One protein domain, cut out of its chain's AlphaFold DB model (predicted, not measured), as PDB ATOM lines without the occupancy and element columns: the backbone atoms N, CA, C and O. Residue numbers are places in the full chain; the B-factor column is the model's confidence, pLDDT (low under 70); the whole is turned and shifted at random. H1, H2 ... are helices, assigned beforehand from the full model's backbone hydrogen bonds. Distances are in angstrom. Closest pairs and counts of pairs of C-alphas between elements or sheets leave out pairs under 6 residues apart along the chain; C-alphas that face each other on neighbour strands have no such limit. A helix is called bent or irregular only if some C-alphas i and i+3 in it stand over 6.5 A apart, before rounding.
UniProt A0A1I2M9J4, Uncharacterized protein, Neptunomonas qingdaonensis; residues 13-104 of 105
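Overview. This is residues 13 to 104 of the 105 residues of an uncharacterized protein of Neptunomonas qingdaonensis (UniProt A0A1I2M9J4). One long helix, H2, makes the length of this all-helix domain; H1 folds back beside its first part as a loosely packed helical hairpin, and H4 slants across its later part, packing there with residues 95 to 102. The short H3 packs on H4 at that same end of H2, while H1 and H4 stay apart; the long loop of residues 28 to 41 lies at the other end, where H1 turns into H2. The printed part has 92 residues, with four named helices in the order H1, H2, H3, H4 and no named strand. It is only just compact, close to loose, with a radius of gyration of the C-alphas of 14.4 A, and its spans of 42 by 28 by 18 A make it only just elongated.

Along the chain. H1 covers residues 13 to 27, from C-alpha 13 at (-2.851, 40.433, -7.770), and is 19.2 A long. It is irregular: C-alphas 21 and 24 are 7.2 A apart. H2, residues 42 to 65, begins with C-alpha 42 at (1.717, 53.018, 7.168) and is 32.9 A long. It is neither bent nor irregular, but only just: C-alphas 47 and 50 are 6.1 A apart. H3 has the four residues 70 to 73. H4, residues 87 to 102, is 21.5 A long and ends with C-alpha 102 at (-10.139, 37.429, -12.055). It is irregular too, with C-alphas 89 and 92 7.5 A apart.

Arrangement. H2 is the hub, touching the three other helices. H1 and H2 form a helical hairpin and touch, at a shallow tilt of 19 degrees and running opposite ways; their closest C-alphas are those of Ala 27 and Phe 42, 6.4 A apart. H2, with residues 56 to 64 alone, touches residues 95 to 102 of H4, at a steep tilt of 55 degrees and running the same way; the closest C-alphas, of Val 60 and Phe 99, are 5.8 A apart. H2 and H3 only just touch, with 3 pairs of C-alphas within 8 A, the closest being those of Val 60 and Ala 73 at 6.7 A. H3 and H4 touch, closest at the C-alphas of Ala 73 and Gly 96, 5.5 A apart. H1 is apart from H3 and H4. O i to N i+4 pairs are within hydrogen-bond range in 8 of 11 cases in H1, 19 of 20 in H2 and 10 of 12 in H4; H3 is too short for such a pair.

Size, cuts and confidence. The C-alphas farthest apart, those of Ile 31 and Gly 67, are 42.1 A apart. The printed part has no cut. The links H1 to H2 and H3 to H4 are long; the link H2 to H3 is tight. In the first long link, residues 31 to 32 pair with residues 40 to 41, antiparallel. The mean pLDDT of the printed part is 97.1, and no printed residue is under 70.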
ATOM      1  N   ALA A  13      -3.592  41.555  -8.341       97.88
ATOM      2  CA  ALA A  13      -2.851  40.433  -7.770       97.88
ATOM      3  C   ALA A  13      -1.372  40.801  -7.591       97.88
ATOM      4  O   ALA A  13      -0.834  40.679  -6.489       97.88
ATOM      5  N   ALA A  14      -0.739  41.346  -8.633       97.81
ATOM      6  CA  ALA A  14       0.644  41.817  -8.576       97.81
ATOM      7  C   ALA A  14       0.821  42.995  -7.606       97.81
ATOM      8  O   ALA A  14       1.872  43.133  -6.971       97.81
ATOM      9  N   TRP A  15      -0.207  43.837  -7.443       97.69
ATOM     10  CA  TRP A  15      -0.185  44.894  -6.432       97.69
ATOM     11  C   TRP A  15      -0.120  44.306  -5.021       97.69
ATOM     12  O   TRP A  15       0.739  44.714  -4.239       97.69
ATOM     13  N   LEU A  16      -0.968  43.323  -4.702       98.44
ATOM     14  CA  LEU A  16      -0.920  42.636  -3.410       98.44
ATOM     15  C   LEU A  16       0.411  41.909  -3.198       98.44
ATOM     16  O   LEU A  16       0.984  42.008  -2.114       98.44
ATOM     17  N   ASP A  17       0.940  41.245  -4.227       98.38
ATOM     18  CA  ASP A  17       2.249  40.591  -4.157       98.38
ATOM     19  C   ASP A  17       3.371  41.594  -3.853       98.38
ATOM     20  O   ASP A  17       4.142  41.412  -2.910       98.38
ATOM     21  N   THR A  18       3.414  42.724  -4.563       98.19
ATOM     22  CA  THR A  18       4.379  43.805  -4.301       98.19
ATOM     23  C   THR A  18       4.201  44.389  -2.899       98.19
ATOM     24  O   THR A  18       5.188  44.684  -2.211       98.19
ATOM     25  N   TRP A  19       2.946  44.556  -2.462       98.12
ATOM     26  CA  TRP A  19       2.626  45.094  -1.144       98.12
ATOM     27  C   TRP A  19       3.194  44.204  -0.039       98.12
ATOM     28  O   TRP A  19       3.883  44.693   0.861       98.12
ATOM     29  N   ASN A  20       2.949  42.898  -0.147       97.38
ATOM     30  CA  ASN A  20       3.317  41.898   0.848       97.38
ATOM     31  C   ASN A  20       4.805  41.527   0.809       97.38
ATOM     32  O   ASN A  20       5.399  41.293   1.858       97.38
ATOM     33  N   SER A  21       5.424  41.492  -0.374       97.50
ATOM     34  CA  SER A  21       6.818  41.055  -0.536       97.50
ATOM     35  C   SER A  21       7.843  42.148  -0.243       97.50
ATOM     36  O   SER A  21       8.907  41.861   0.301       97.50
ATOM     37  N   THR A  22       7.552  43.398  -0.622       96.75
ATOM     38  CA  THR A  22       8.578  44.451  -0.682       96.75
ATOM     39  C   THR A  22       8.125  45.750  -0.029       96.75
ATOM     40  O   THR A  22       8.851  46.321   0.789       96.75
ATOM     41  N   PHE A  23       6.935  46.246  -0.376       97.19
ATOM     42  CA  PHE A  23       6.513  47.583   0.043       97.19
ATOM     43  C   PHE A  23       6.289  47.679   1.552       97.19
ATOM     44  O   PHE A  23       6.767  48.633   2.162       97.19
ATOM     45  N   SER A  24       5.623  46.694   2.164       97.69
ATOM     46  CA  SER A  24       5.316  46.723   3.600       97.69
ATOM     47  C   SER A  24       6.574  46.825   4.455       97.69
ATOM     48  O   SER A  24       6.662  47.690   5.324       97.69
ATOM     49  N   GLU A  25       7.590  46.011   4.165       96.94
ATOM     50  CA  GLU A  25       8.844  46.028   4.922       96.94
ATOM     51  C   GLU A  25       9.588  47.357   4.766       96.94
ATOM     52  O   GLU A  25      10.131  47.895   5.731       96.94
ATOM     53  N   PHE A  26       9.570  47.931   3.562       97.50
ATOM     54  CA  PHE A  26      10.162  49.239   3.317       97.50
ATOM     55  C   PHE A  26       9.412  50.365   4.049       97.50
ATOM     56  O   PHE A  26      10.040  51.286   4.586       97.50
ATOM     57  N   ALA A  27       8.080  50.322   4.040       97.44
ATOM     58  CA  ALA A  27       7.217  51.443   4.392       97.44
ATOM     59  C   ALA A  27       6.733  51.450   5.853       97.44
ATOM     60  O   ALA A  27       6.356  52.522   6.321       97.44
ATOM     61  N   LYS A  28       6.782  50.321   6.576       97.25
ATOM     62  CA  LYS A  28       6.170  50.149   7.913       97.25
ATOM     63  C   LYS A  28       6.488  51.234   8.948       97.25
ATOM     64  O   LYS A  28       5.607  51.613   9.710       97.25
ATOM     65  N   ASP A  29       7.702  51.780   8.927       97.25
ATOM     66  CA  ASP A  29       8.169  52.796   9.883       97.25
ATOM     67  C   ASP A  29       8.225  54.215   9.277       97.25
ATOM     68  O   ASP A  29       8.951  55.087   9.762       97.25
ATOM     69  N   LYS A  30       7.518  54.458   8.163       98.00
ATOM     70  CA  LYS A  30       7.561  55.728   7.422       98.00
ATOM     71  C   LYS A  30       6.247  56.499   7.505       98.00
ATOM     72  O   LYS A  30       5.161  55.932   7.597       98.00
ATOM     73  N   ILE A  31       6.364  57.818   7.360       97.88
ATOM     74  CA  ILE A  31       5.239  58.665   6.958       97.88
ATOM     75  C   ILE A  31       5.005  58.463   5.464       97.88
ATOM     76  O   ILE A  31       5.938  58.545   4.661       97.88
ATOM     77  N   ILE A  32       3.753  58.226   5.099       96.81
ATOM     78  CA  ILE A  32       3.315  58.017   3.727       96.81
ATOM     79  C   ILE A  32       2.667  59.298   3.218       96.81
ATOM     80  O   ILE A  32       1.722  59.817   3.809       96.81
ATOM     81  N   VAL A  33       3.175  59.812   2.099       95.38
ATOM     82  CA  VAL A  33       2.577  60.944   1.386       95.38
ATOM     83  C   VAL A  33       1.946  60.400   0.104       95.38
ATOM     84  O   VAL A  33       2.676  60.087  -0.839       95.38
ATOM     85  N   PRO A  34       0.616  60.216   0.060       91.69
ATOM     86  CA  PRO A  34      -0.050  59.667  -1.113       91.69
ATOM     87  C   PRO A  34      -0.089  60.689  -2.256       91.69
ATOM     88  O   PRO A  34      -0.004  61.895  -2.036       91.69
ATOM     89  N   GLY A  35      -0.307  60.213  -3.487       88.31
ATOM     90  CA  GLY A  35      -0.498  61.103  -4.642       88.31
ATOM     91  C   GLY A  35      -1.722  62.026  -4.513       88.31
ATOM     92  O   GLY A  35      -1.730  63.121  -5.066       88.31
ATOM     93  N   HIS A  36      -2.741  61.610  -3.751       88.31
ATOM     94  CA  HIS A  36      -3.895  62.433  -3.385       88.31
ATOM     95  C   HIS A  36      -4.213  62.288  -1.895       88.31
ATOM     96  O   HIS A  36      -4.319  61.170  -1.392       88.31
ATOM     97  N   GLY A  37      -4.457  63.414  -1.220       86.31
ATOM     98  CA  GLY A  37      -4.721  63.470   0.218       86.31
ATOM     99  C   GLY A  37      -3.579  64.129   0.990       86.31
ATOM    100  O   GLY A  37      -2.685  64.730   0.398       86.31
ATOM    101  N   GLY A  38      -3.646  64.056   2.319       92.31
ATOM    102  CA  GLY A  38      -2.588  64.538   3.207       92.31
ATOM    103  C   GLY A  38      -1.630  63.421   3.636       92.31
ATOM    104  O   GLY A  38      -1.941  62.246   3.426       92.31
ATOM    105  N   PRO A  39      -0.487  63.771   4.258       96.50
ATOM    106  CA  PRO A  39       0.403  62.803   4.895       96.50
ATOM    107  C   PRO A  39      -0.331  61.914   5.909       96.50
ATOM    108  O   PRO A  39      -1.225  62.378   6.617       96.50
ATOM    109  N   THR A  40       0.063  60.647   5.988       96.44
ATOM    110  CA  THR A  40      -0.521  59.633   6.876       96.44
ATOM    111  C   THR A  40       0.539  58.607   7.300       96.44
ATOM    112  O   THR A  40       1.707  58.739   6.933       96.44
ATOM    113  N   ASP A  41       0.168  57.610   8.099       97.12
ATOM    114  CA  ASP A  41       1.056  56.529   8.532       97.12
ATOM    115  C   ASP A  41       0.861  55.249   7.701       97.12
ATOM    116  O   ASP A  41      -0.073  55.122   6.902       97.12
ATOM    117  N   PHE A  42       1.787  54.300   7.863       97.62
ATOM    118  CA  PHE A  42       1.717  53.018   7.168       97.62
ATOM    119  C   PHE A  42       0.463  52.220   7.545       97.62
ATOM    120  O   PHE A  42      -0.186  51.672   6.660       97.62
ATOM    121  N   ALA A  43       0.099  52.187   8.830       97.81
ATOM    122  CA  ALA A  43      -1.053  51.424   9.306       97.81
ATOM    123  C   ALA A  43      -2.348  51.849   8.593       97.81
ATOM    124  O   ALA A  43      -3.123  51.004   8.153       97.81
ATOM    125  N   THR A  44      -2.527  53.155   8.385       96.62
ATOM    126  CA  THR A  44      -3.675  53.716   7.671       96.62
ATOM    127  C   THR A  44      -3.707  53.266   6.210       96.62
ATOM    128  O   THR A  44      -4.760  52.879   5.703       96.62
ATOM    129  N   VAL A  45      -2.582  53.317   5.485       96.06
ATOM    130  CA  VAL A  45      -2.585  52.881   4.076       96.06
ATOM    131  C   VAL A  45      -2.690  51.368   3.942       96.06
ATOM    132  O   VAL A  45      -3.297  50.905   2.980       96.06
ATOM    133  N   ASP A  46      -2.158  50.607   4.894       97.44
ATOM    134  CA  ASP A  46      -2.263  49.152   4.919       97.44
ATOM    135  C   ASP A  46      -3.719  48.703   5.109       97.44
ATOM    136  O   ASP A  46      -4.228  47.897   4.331       97.44
ATOM    137  N   GLU A  47      -4.438  49.320   6.050       97.25
ATOM    138  CA  GLU A  47      -5.860  49.052   6.285       97.25
ATOM    139  C   GLU A  47      -6.727  49.435   5.076       97.25
ATOM    140  O   GLU A  47      -7.519  48.631   4.576       97.25
ATOM    141  N   TRP A  48      -6.565  50.657   4.560       96.62
ATOM    142  CA  TRP A  48      -7.506  51.208   3.579       96.62
ATOM    143  C   TRP A  48      -7.116  50.979   2.114       96.62
ATOM    144  O   TRP A  48      -7.947  51.200   1.234       96.62
ATOM    145  N   THR A  49      -5.890  50.524   1.834       96.25
ATOM    146  CA  THR A  49      -5.425  50.199   0.471       96.25
ATOM    147  C   THR A  49      -5.272  48.694   0.284       96.25
ATOM    148  O   THR A  49      -6.031  48.114  -0.493       96.25
ATOM    149  N   ARG A  50      -4.346  48.042   1.008       97.75
ATOM    150  CA  ARG A  50      -4.169  46.580   0.923       97.75
ATOM    151  C   ARG A  50      -5.423  45.862   1.404       97.75
ATOM    152  O   ARG A  50      -5.927  45.000   0.690       97.75
ATOM    153  N   GLY A  51      -5.969  46.273   2.551       98.56
ATOM    154  CA  GLY A  51      -7.205  45.693   3.075       98.56
ATOM    155  C   GLY A  51      -8.367  45.783   2.083       98.56
ATOM    156  O   GLY A  51      -9.097  44.811   1.919       98.56
ATOM    157  N   TYR A  52      -8.513  46.901   1.357       98.56
ATOM    158  CA  TYR A  52      -9.539  47.021   0.312       98.56
ATOM    159  C   TYR A  52      -9.320  46.050  -0.852       98.56
ATOM    160  O   TYR A  52     -10.275  45.405  -1.286       98.56
ATOM    161  N   LEU A  53      -8.082  45.919  -1.340       98.56
ATOM    162  CA  LEU A  53      -7.742  44.983  -2.416       98.56
ATOM    163  C   LEU A  53      -8.041  43.531  -2.017       98.56
ATOM    164  O   LEU A  53      -8.666  42.805  -2.788       98.56
ATOM    165  N   GLU A  54      -7.650  43.120  -0.809       98.69
ATOM    166  CA  GLU A  54      -7.957  41.783  -0.281       98.69
ATOM    167  C   GLU A  54      -9.464  41.567  -0.133       98.69
ATOM    168  O   GLU A  54      -9.984  40.528  -0.543       98.69
ATOM    169  N   TYR A  55     -10.178  42.561   0.400       98.81
ATOM    170  CA  TYR A  55     -11.623  42.494   0.568       98.81
ATOM    171  C   TYR A  55     -12.342  42.294  -0.765       98.81
ATOM    172  O   TYR A  55     -13.137  41.362  -0.901       98.81
ATOM    173  N   ILE A  56     -12.075  43.153  -1.754       98.75
ATOM    174  CA  ILE A  56     -12.820  43.117  -3.012       98.75
ATOM    175  C   ILE A  56     -12.479  41.869  -3.829       98.75
ATOM    176  O   ILE A  56     -13.393  41.220  -4.334       98.75
ATOM    177  N   ARG A  57     -11.199  41.468  -3.879       98.62
ATOM    178  CA  ARG A  57     -10.787  40.215  -4.530       98.62
ATOM    179  C   ARG A  57     -11.395  39.002  -3.834       98.62
ATOM    180  O   ARG A  57     -11.883  38.107  -4.509       98.62
ATOM    181  N   GLY A  58     -11.448  38.989  -2.501       98.75
ATOM    182  CA  GLY A  58     -12.091  37.913  -1.743       98.75
ATOM    183  C   GLY A  58     -13.592  37.797  -2.022       98.75
ATOM    184  O   GLY A  58     -14.105  36.697  -2.219       98.75
ATOM    185  N   LYS A  59     -14.308  38.926  -2.097       98.75
ATOM    186  CA  LYS A  59     -15.734  38.944  -2.469       98.75
ATOM    187  C   LYS A  59     -15.967  38.460  -3.900       98.75
ATOM    188  O   LYS A  59     -16.896  37.690  -4.126       98.75
ATOM    189  N   VAL A  60     -15.126  38.890  -4.838       98.62
ATOM    190  CA  VAL A  60     -15.181  38.456  -6.239       98.62
ATOM    191  C   VAL A  60     -14.857  36.968  -6.377       98.62
ATOM    192  O   VAL A  60     -15.566  36.275  -7.095       98.62
ATOM    193  N   ALA A  61     -13.862  36.450  -5.652       98.50
ATOM    194  CA  ALA A  61     -13.524  35.027  -5.667       98.50
ATOM    195  C   ALA A  61     -14.725  34.162  -5.253       98.50
ATOM    196  O   ALA A  61     -15.108  33.251  -5.981       98.50
ATOM    197  N   ILE A  62     -15.382  34.515  -4.142       98.50
ATOM    198  CA  ILE A  62     -16.605  33.836  -3.681       98.50
ATOM    199  C   ILE A  62     -17.703  33.891  -4.752       98.50
ATOM    200  O   ILE A  62     -18.403  32.904  -4.969       98.50
ATOM    201  N   LEU A  63     -17.870  35.036  -5.419       98.44
ATOM    202  CA  LEU A  63     -18.872  35.197  -6.472       98.44
ATOM    203  C   LEU A  63     -18.584  34.291  -7.680       98.44
ATOM    204  O   LEU A  63     -19.500  33.633  -8.172       98.44
ATOM    205  N   ILE A  64     -17.330  34.229  -8.135       98.00
ATOM    206  CA  ILE A  64     -16.898  33.368  -9.247       98.00
ATOM    207  C   ILE A  64     -17.099  31.890  -8.894       98.00
ATOM    208  O   ILE A  64     -17.671  31.143  -9.684       98.00
ATOM    209  N   GLU A  65     -16.706  31.466  -7.688       97.69
ATOM    210  CA  GLU A  65     -16.917  30.093  -7.203       97.69
ATOM    211  C   GLU A  65     -18.400  29.689  -7.197       97.69
ATOM    212  O   GLU A  65     -18.738  28.523  -7.404       97.69
ATOM    213  N   GLN A  66     -19.297  30.656  -6.990       97.81
ATOM    214  CA  GLN A  66     -20.748  30.466  -7.022       97.81
ATOM    215  C   GLN A  66     -21.345  30.535  -8.438       97.81
ATOM    216  O   GLN A  66     -22.561  30.405  -8.589       97.81
ATOM    217  N   GLY A  67     -20.520  30.720  -9.475       97.56
ATOM    218  CA  GLY A  67     -20.972  30.882 -10.858       97.56
ATOM    219  C   GLY A  67     -21.698  32.207 -11.104       97.56
ATOM    220  O   GLY A  67     -22.577  32.272 -11.965       97.56
ATOM    221  N   GLY A  68     -21.380  33.235 -10.316       97.88
ATOM    222  CA  GLY A  68     -21.940  34.571 -10.461       97.88
ATOM    223  C   GLY A  68     -21.468  35.280 -11.729       97.88
ATOM    224  O   GLY A  68     -20.539  34.853 -12.411       97.88
ATOM    225  N   THR A  69     -22.130  36.385 -12.047       98.19
ATOM    226  CA  THR A  69     -21.903  37.154 -13.273       98.19
ATOM    227  C   THR A  69     -21.281  38.519 -12.988       98.19
ATOM    228  O   THR A  69     -21.317  39.027 -11.867       98.19
ATOM    229  N   LEU A  70     -20.813  39.191 -14.041       97.88
ATOM    230  CA  LEU A  70     -20.390  40.591 -13.963       97.88
ATOM    231  C   LEU A  70     -21.496  41.514 -13.412       97.88
ATOM    232  O   LEU A  70     -21.210  42.471 -12.693       97.88
ATOM    233  N   ALA A  71     -22.769  41.230 -13.713       98.31
ATOM    234  CA  ALA A  71     -23.885  42.006 -13.176       98.31
ATOM    235  C   ALA A  71     -23.994  41.865 -11.649       98.31
ATOM    236  O   ALA A  71     -24.254  42.855 -10.962       98.31
ATOM    237  N   ASP A  72     -23.737  40.664 -11.126       98.38
ATOM    238  CA  ASP A  72     -23.708  40.395  -9.686       98.38
ATOM    239  C   ASP A  72     -22.501  41.065  -9.018       98.38
ATOM    240  O   ASP A  72     -22.615  41.580  -7.905       98.38
ATOM    241  N   ALA A  73     -21.361  41.149  -9.719       98.38
ATOM    242  CA  ALA A  73     -20.169  41.829  -9.216       98.38
ATOM    243  C   ALA A  73     -20.447  43.305  -8.895       98.38
ATOM    244  O   ALA A  73     -20.034  43.806  -7.849       98.38
ATOM    245  N   TYR A  74     -21.231  43.993  -9.732       98.12
ATOM    246  CA  TYR A  74     -21.638  45.379  -9.480       98.12
ATOM    247  C   TYR A  74     -22.480  45.570  -8.211       98.12
ATOM    248  O   TYR A  74     -22.587  46.706  -7.743       98.12
ATOM    249  N   GLN A  75     -23.060  44.492  -7.672       97.88
ATOM    250  CA  GLN A  75     -23.896  44.483  -6.469       97.88
ATOM    251  C   GLN A  75     -23.153  43.984  -5.218       97.88
ATOM    252  O   GLN A  75     -23.769  43.868  -4.158       97.88
ATOM    253  N   ILE A  76     -21.848  43.688  -5.309       98.44
ATOM    254  CA  ILE A  76     -21.049  43.286  -4.145       98.44
ATOM    255  C   ILE A  76     -21.129  44.375  -3.072       98.44
ATOM    256  O   ILE A  76     -20.757  45.530  -3.305       98.44
ATOM    257  N   ASP A  77     -21.570  43.976  -1.878       98.12
ATOM    258  CA  ASP A  77     -21.574  44.841  -0.705       98.12
ATOM    259  C   ASP A  77     -20.142  45.282  -0.380       98.12
ATOM    260  O   ASP A  77     -19.261  44.459  -0.136       98.12
ATOM    261  N   GLN A  78     -19.932  46.595  -0.398       98.50
ATOM    262  CA  GLN A  78     -18.683  47.263  -0.037       98.50
ATOM    263  C   GLN A  78     -18.908  48.271   1.099       98.50
ATOM    264  O   GLN A  78     -18.069  49.143   1.325       98.50
ATOM    265  N   SER A  79     -20.015  48.152   1.844       98.06
ATOM    266  CA  SER A  79     -20.377  49.045   2.952       98.06
ATOM    267  C   SER A  79     -19.282  49.273   4.008       98.06
ATOM    268  O   SER A  79     -19.219  50.398   4.513       98.06
ATOM    269  N   PRO A  80     -18.346  48.337   4.296       98.12
ATOM    270  CA  PRO A  80     -17.217  48.636   5.183       98.12
ATOM    271  C   PRO A  80     -16.343  49.808   4.706       98.12
ATOM    272  O   PRO A  80     -15.724  50.478   5.526       98.12
ATOM    273  N   TYR A  81     -16.335  50.107   3.403       98.25
ATOM    274  CA  TYR A  81     -15.544  51.173   2.777       98.25
ATOM    275  C   TYR A  81     -16.365  52.423   2.417       98.25
ATOM    276  O   TYR A  81     -15.805  53.380   1.883       98.25
ATOM    277  N   ALA A  82     -17.665  52.460   2.740       97.94
ATOM    278  CA  ALA A  82     -18.579  53.549   2.358       97.94
ATOM    279  C   ALA A  82     -18.193  54.929   2.919       97.94
ATOM    280  O   ALA A  82     -18.589  55.966   2.394       97.94
ATOM    281  N   HIS A  83     -17.399  54.953   3.987       96.25
ATOM    282  CA  HIS A  83     -16.915  56.173   4.625       96.25
ATOM    283  C   HIS A  83     -15.709  56.808   3.899       96.25
ATOM    284  O   HIS A  83     -15.288  57.911   4.257       96.25
ATOM    285  N   LEU A  84     -15.121  56.129   2.909       96.06
ATOM    286  CA  LEU A  84     -13.999  56.654   2.138       96.06
ATOM    287  C   LEU A  84     -14.472  57.647   1.074       96.06
ATOM    288  O   LEU A  84     -15.527  57.495   0.459       96.06
ATOM    289  N   ALA A  85     -13.652  58.666   0.809       94.94
ATOM    290  CA  ALA A  85     -13.941  59.600  -0.272       94.94
ATOM    291  C   ALA A  85     -13.995  58.860  -1.618       94.94
ATOM    292  O   ALA A  85     -13.251  57.901  -1.830       94.94
ATOM    293  N   THR A  86     -14.845  59.350  -2.520       95.38
ATOM    294  CA  THR A  86     -15.115  58.796  -3.856       95.38
ATOM    295  C   THR A  86     -15.676  57.365  -3.889       95.38
ATOM    296  O   THR A  86     -15.489  56.658  -4.878       95.38
ATOM    297  N   PHE A  87     -16.294  56.895  -2.799       97.94
ATOM    298  CA  PHE A  87     -16.873  55.551  -2.727       97.94
ATOM    299  C   PHE A  87     -17.979  55.339  -3.772       97.94
ATOM    300  O   PHE A  87     -17.888  54.408  -4.571       97.94
ATOM    301  N   GLU A  88     -18.968  56.234  -3.815       97.38
ATOM    302  CA  GLU A  88     -20.130  56.145  -4.713       97.38
ATOM    303  C   GLU A  88     -19.726  56.093  -6.198       97.38
ATOM    304  O   GLU A  88     -20.346  55.416  -7.015       97.38
ATOM    305  N   GLU A  89     -18.640  56.774  -6.569       96.75
ATOM    306  CA  GLU A  89     -18.167  56.846  -7.949       96.75
ATOM    307  C   GLU A  89     -17.327  55.638  -8.382       96.75
ATOM    308  O   GLU A  89     -17.186  55.404  -9.595       96.75
ATOM    309  N   LEU A  90     -16.721  54.928  -7.423       97.88
ATOM    310  CA  LEU A  90     -15.683  53.926  -7.671       97.88
ATOM    311  C   LEU A  90     -16.074  52.508  -7.260       97.88
ATOM    312  O   LEU A  90     -15.713  51.590  -7.989       97.88
ATOM    313  N   ALA A  91     -16.803  52.304  -6.161       98.31
ATOM    314  CA  ALA A  91     -17.019  50.979  -5.573       98.31
ATOM    315  C   ALA A  91     -17.574  49.969  -6.589       98.31
ATOM    316  O   ALA A  91     -16.978  48.913  -6.817       98.31
ATOM    317  N   SER A  92     -18.664  50.318  -7.276       98.06
ATOM    318  CA  SER A  92     -19.259  49.440  -8.291       98.06
ATOM    319  C   SER A  92     -18.299  49.186  -9.465       98.06
ATOM    320  O   SER A  92     -18.099  48.046  -9.876       98.06
ATOM    321  N   LYS A  93     -17.603  50.222  -9.957       98.06
ATOM    322  CA  LYS A  93     -16.650  50.081 -11.075       98.06
ATOM    323  C   LYS A  93     -15.453  49.204 -10.714       98.06
ATOM    324  O   LYS A  93     -14.991  48.433 -11.548       98.06
ATOM    325  N   ASN A  94     -14.945  49.345  -9.494       98.56
ATOM    326  CA  ASN A  94     -13.850  48.539  -8.982       98.56
ATOM    327  C   ASN A  94     -14.255  47.064  -8.921       98.56
ATOM    328  O   ASN A  94     -13.507  46.225  -9.409       98.56
ATOM    329  N   ALA A  95     -15.447  46.759  -8.399       98.50
ATOM    330  CA  ALA A  95     -15.950  45.389  -8.332       98.50
ATOM    331  C   ALA A  95     -16.038  44.728  -9.716       98.50
ATOM    332  O   ALA A  95     -15.547  43.615  -9.888       98.50
ATOM    333  N   GLY A  96     -16.582  45.438 -10.713       98.12
ATOM    334  CA  GLY A  96     -16.647  44.934 -12.088       98.12
ATOM    335  C   GLY A  96     -15.269  44.660 -12.691       98.12
ATOM    336  O   GLY A  96     -15.047  43.582 -13.223       98.12
ATOM    337  N   ARG A  97     -14.311  45.582 -12.532       97.94
ATOM    338  CA  ARG A  97     -12.945  45.409 -13.068       97.94
ATOM    339  C   ARG A  97     -12.197  44.246 -12.432       97.94
ATOM    340  O   ARG A  97     -11.487  43.517 -13.118       97.94
ATOM    341  N   VAL A  98     -12.340  44.089 -11.117       98.38
ATOM    342  CA  VAL A  98     -11.727  42.973 -10.390       98.38
ATOM    343  C   VAL A  98     -12.334  41.655 -10.863       98.38
ATOM    344  O   VAL A  98     -11.582  40.730 -11.138       98.38
ATOM    345  N   PHE A  99     -13.658  41.591 -11.035       98.31
ATOM    346  CA  PHE A  99     -14.330  40.422 -11.603       98.31
ATOM    347  C   PHE A  99     -13.833  40.093 -13.013       98.31
ATOM    348  O   PHE A  99     -13.380  38.978 -13.240       98.31
ATOM    349  N   GLU A 100     -13.841  41.066 -13.928       96.56
ATOM    350  CA  GLU A 100     -13.375  40.880 -15.309       96.56
ATOM    351  C   GLU A 100     -11.929  40.387 -15.375       96.56
ATOM    352  O   GLU A 100     -11.605  39.580 -16.235       96.56
ATOM    353  N   THR A 101     -11.058  40.857 -14.480       95.69
ATOM    354  CA  THR A 101      -9.661  40.403 -14.437       95.69
ATOM    355  C   THR A 101      -9.576  38.976 -13.899       95.69
ATOM    356  O   THR A 101      -8.989  38.113 -14.541       95.69
ATOM    357  N   MET A 102     -10.211  38.715 -12.752       97.25
ATOM    358  CA  MET A 102     -10.139  37.429 -12.055       97.25
ATOM    359  C   MET A 102     -10.847  36.283 -12.789       97.25
ATOM    360  O   MET A 102     -10.529  35.128 -12.529       97.25
ATOM    361  N   GLU A 103     -11.784  36.561 -13.700       91.25
ATOM    362  CA  GLU A 103     -12.432  35.522 -14.519       91.25
ATOM    363  C   GLU A 103     -11.439  34.819 -15.472       91.25
ATOM    364  O   GLU A 103     -11.677  33.683 -15.885       91.25
ATOM    365  N   PHE A 104     -10.313  35.470 -15.794       87.62
ATOM    366  CA  PHE A 104      -9.280  34.957 -16.705       87.62
ATOM    367  C   PHE A 104      -7.898  34.795 -16.048       87.62
ATOM    368  O   PHE A 104      -6.920  34.567 -16.769       87.62
TER     369      PHE A 104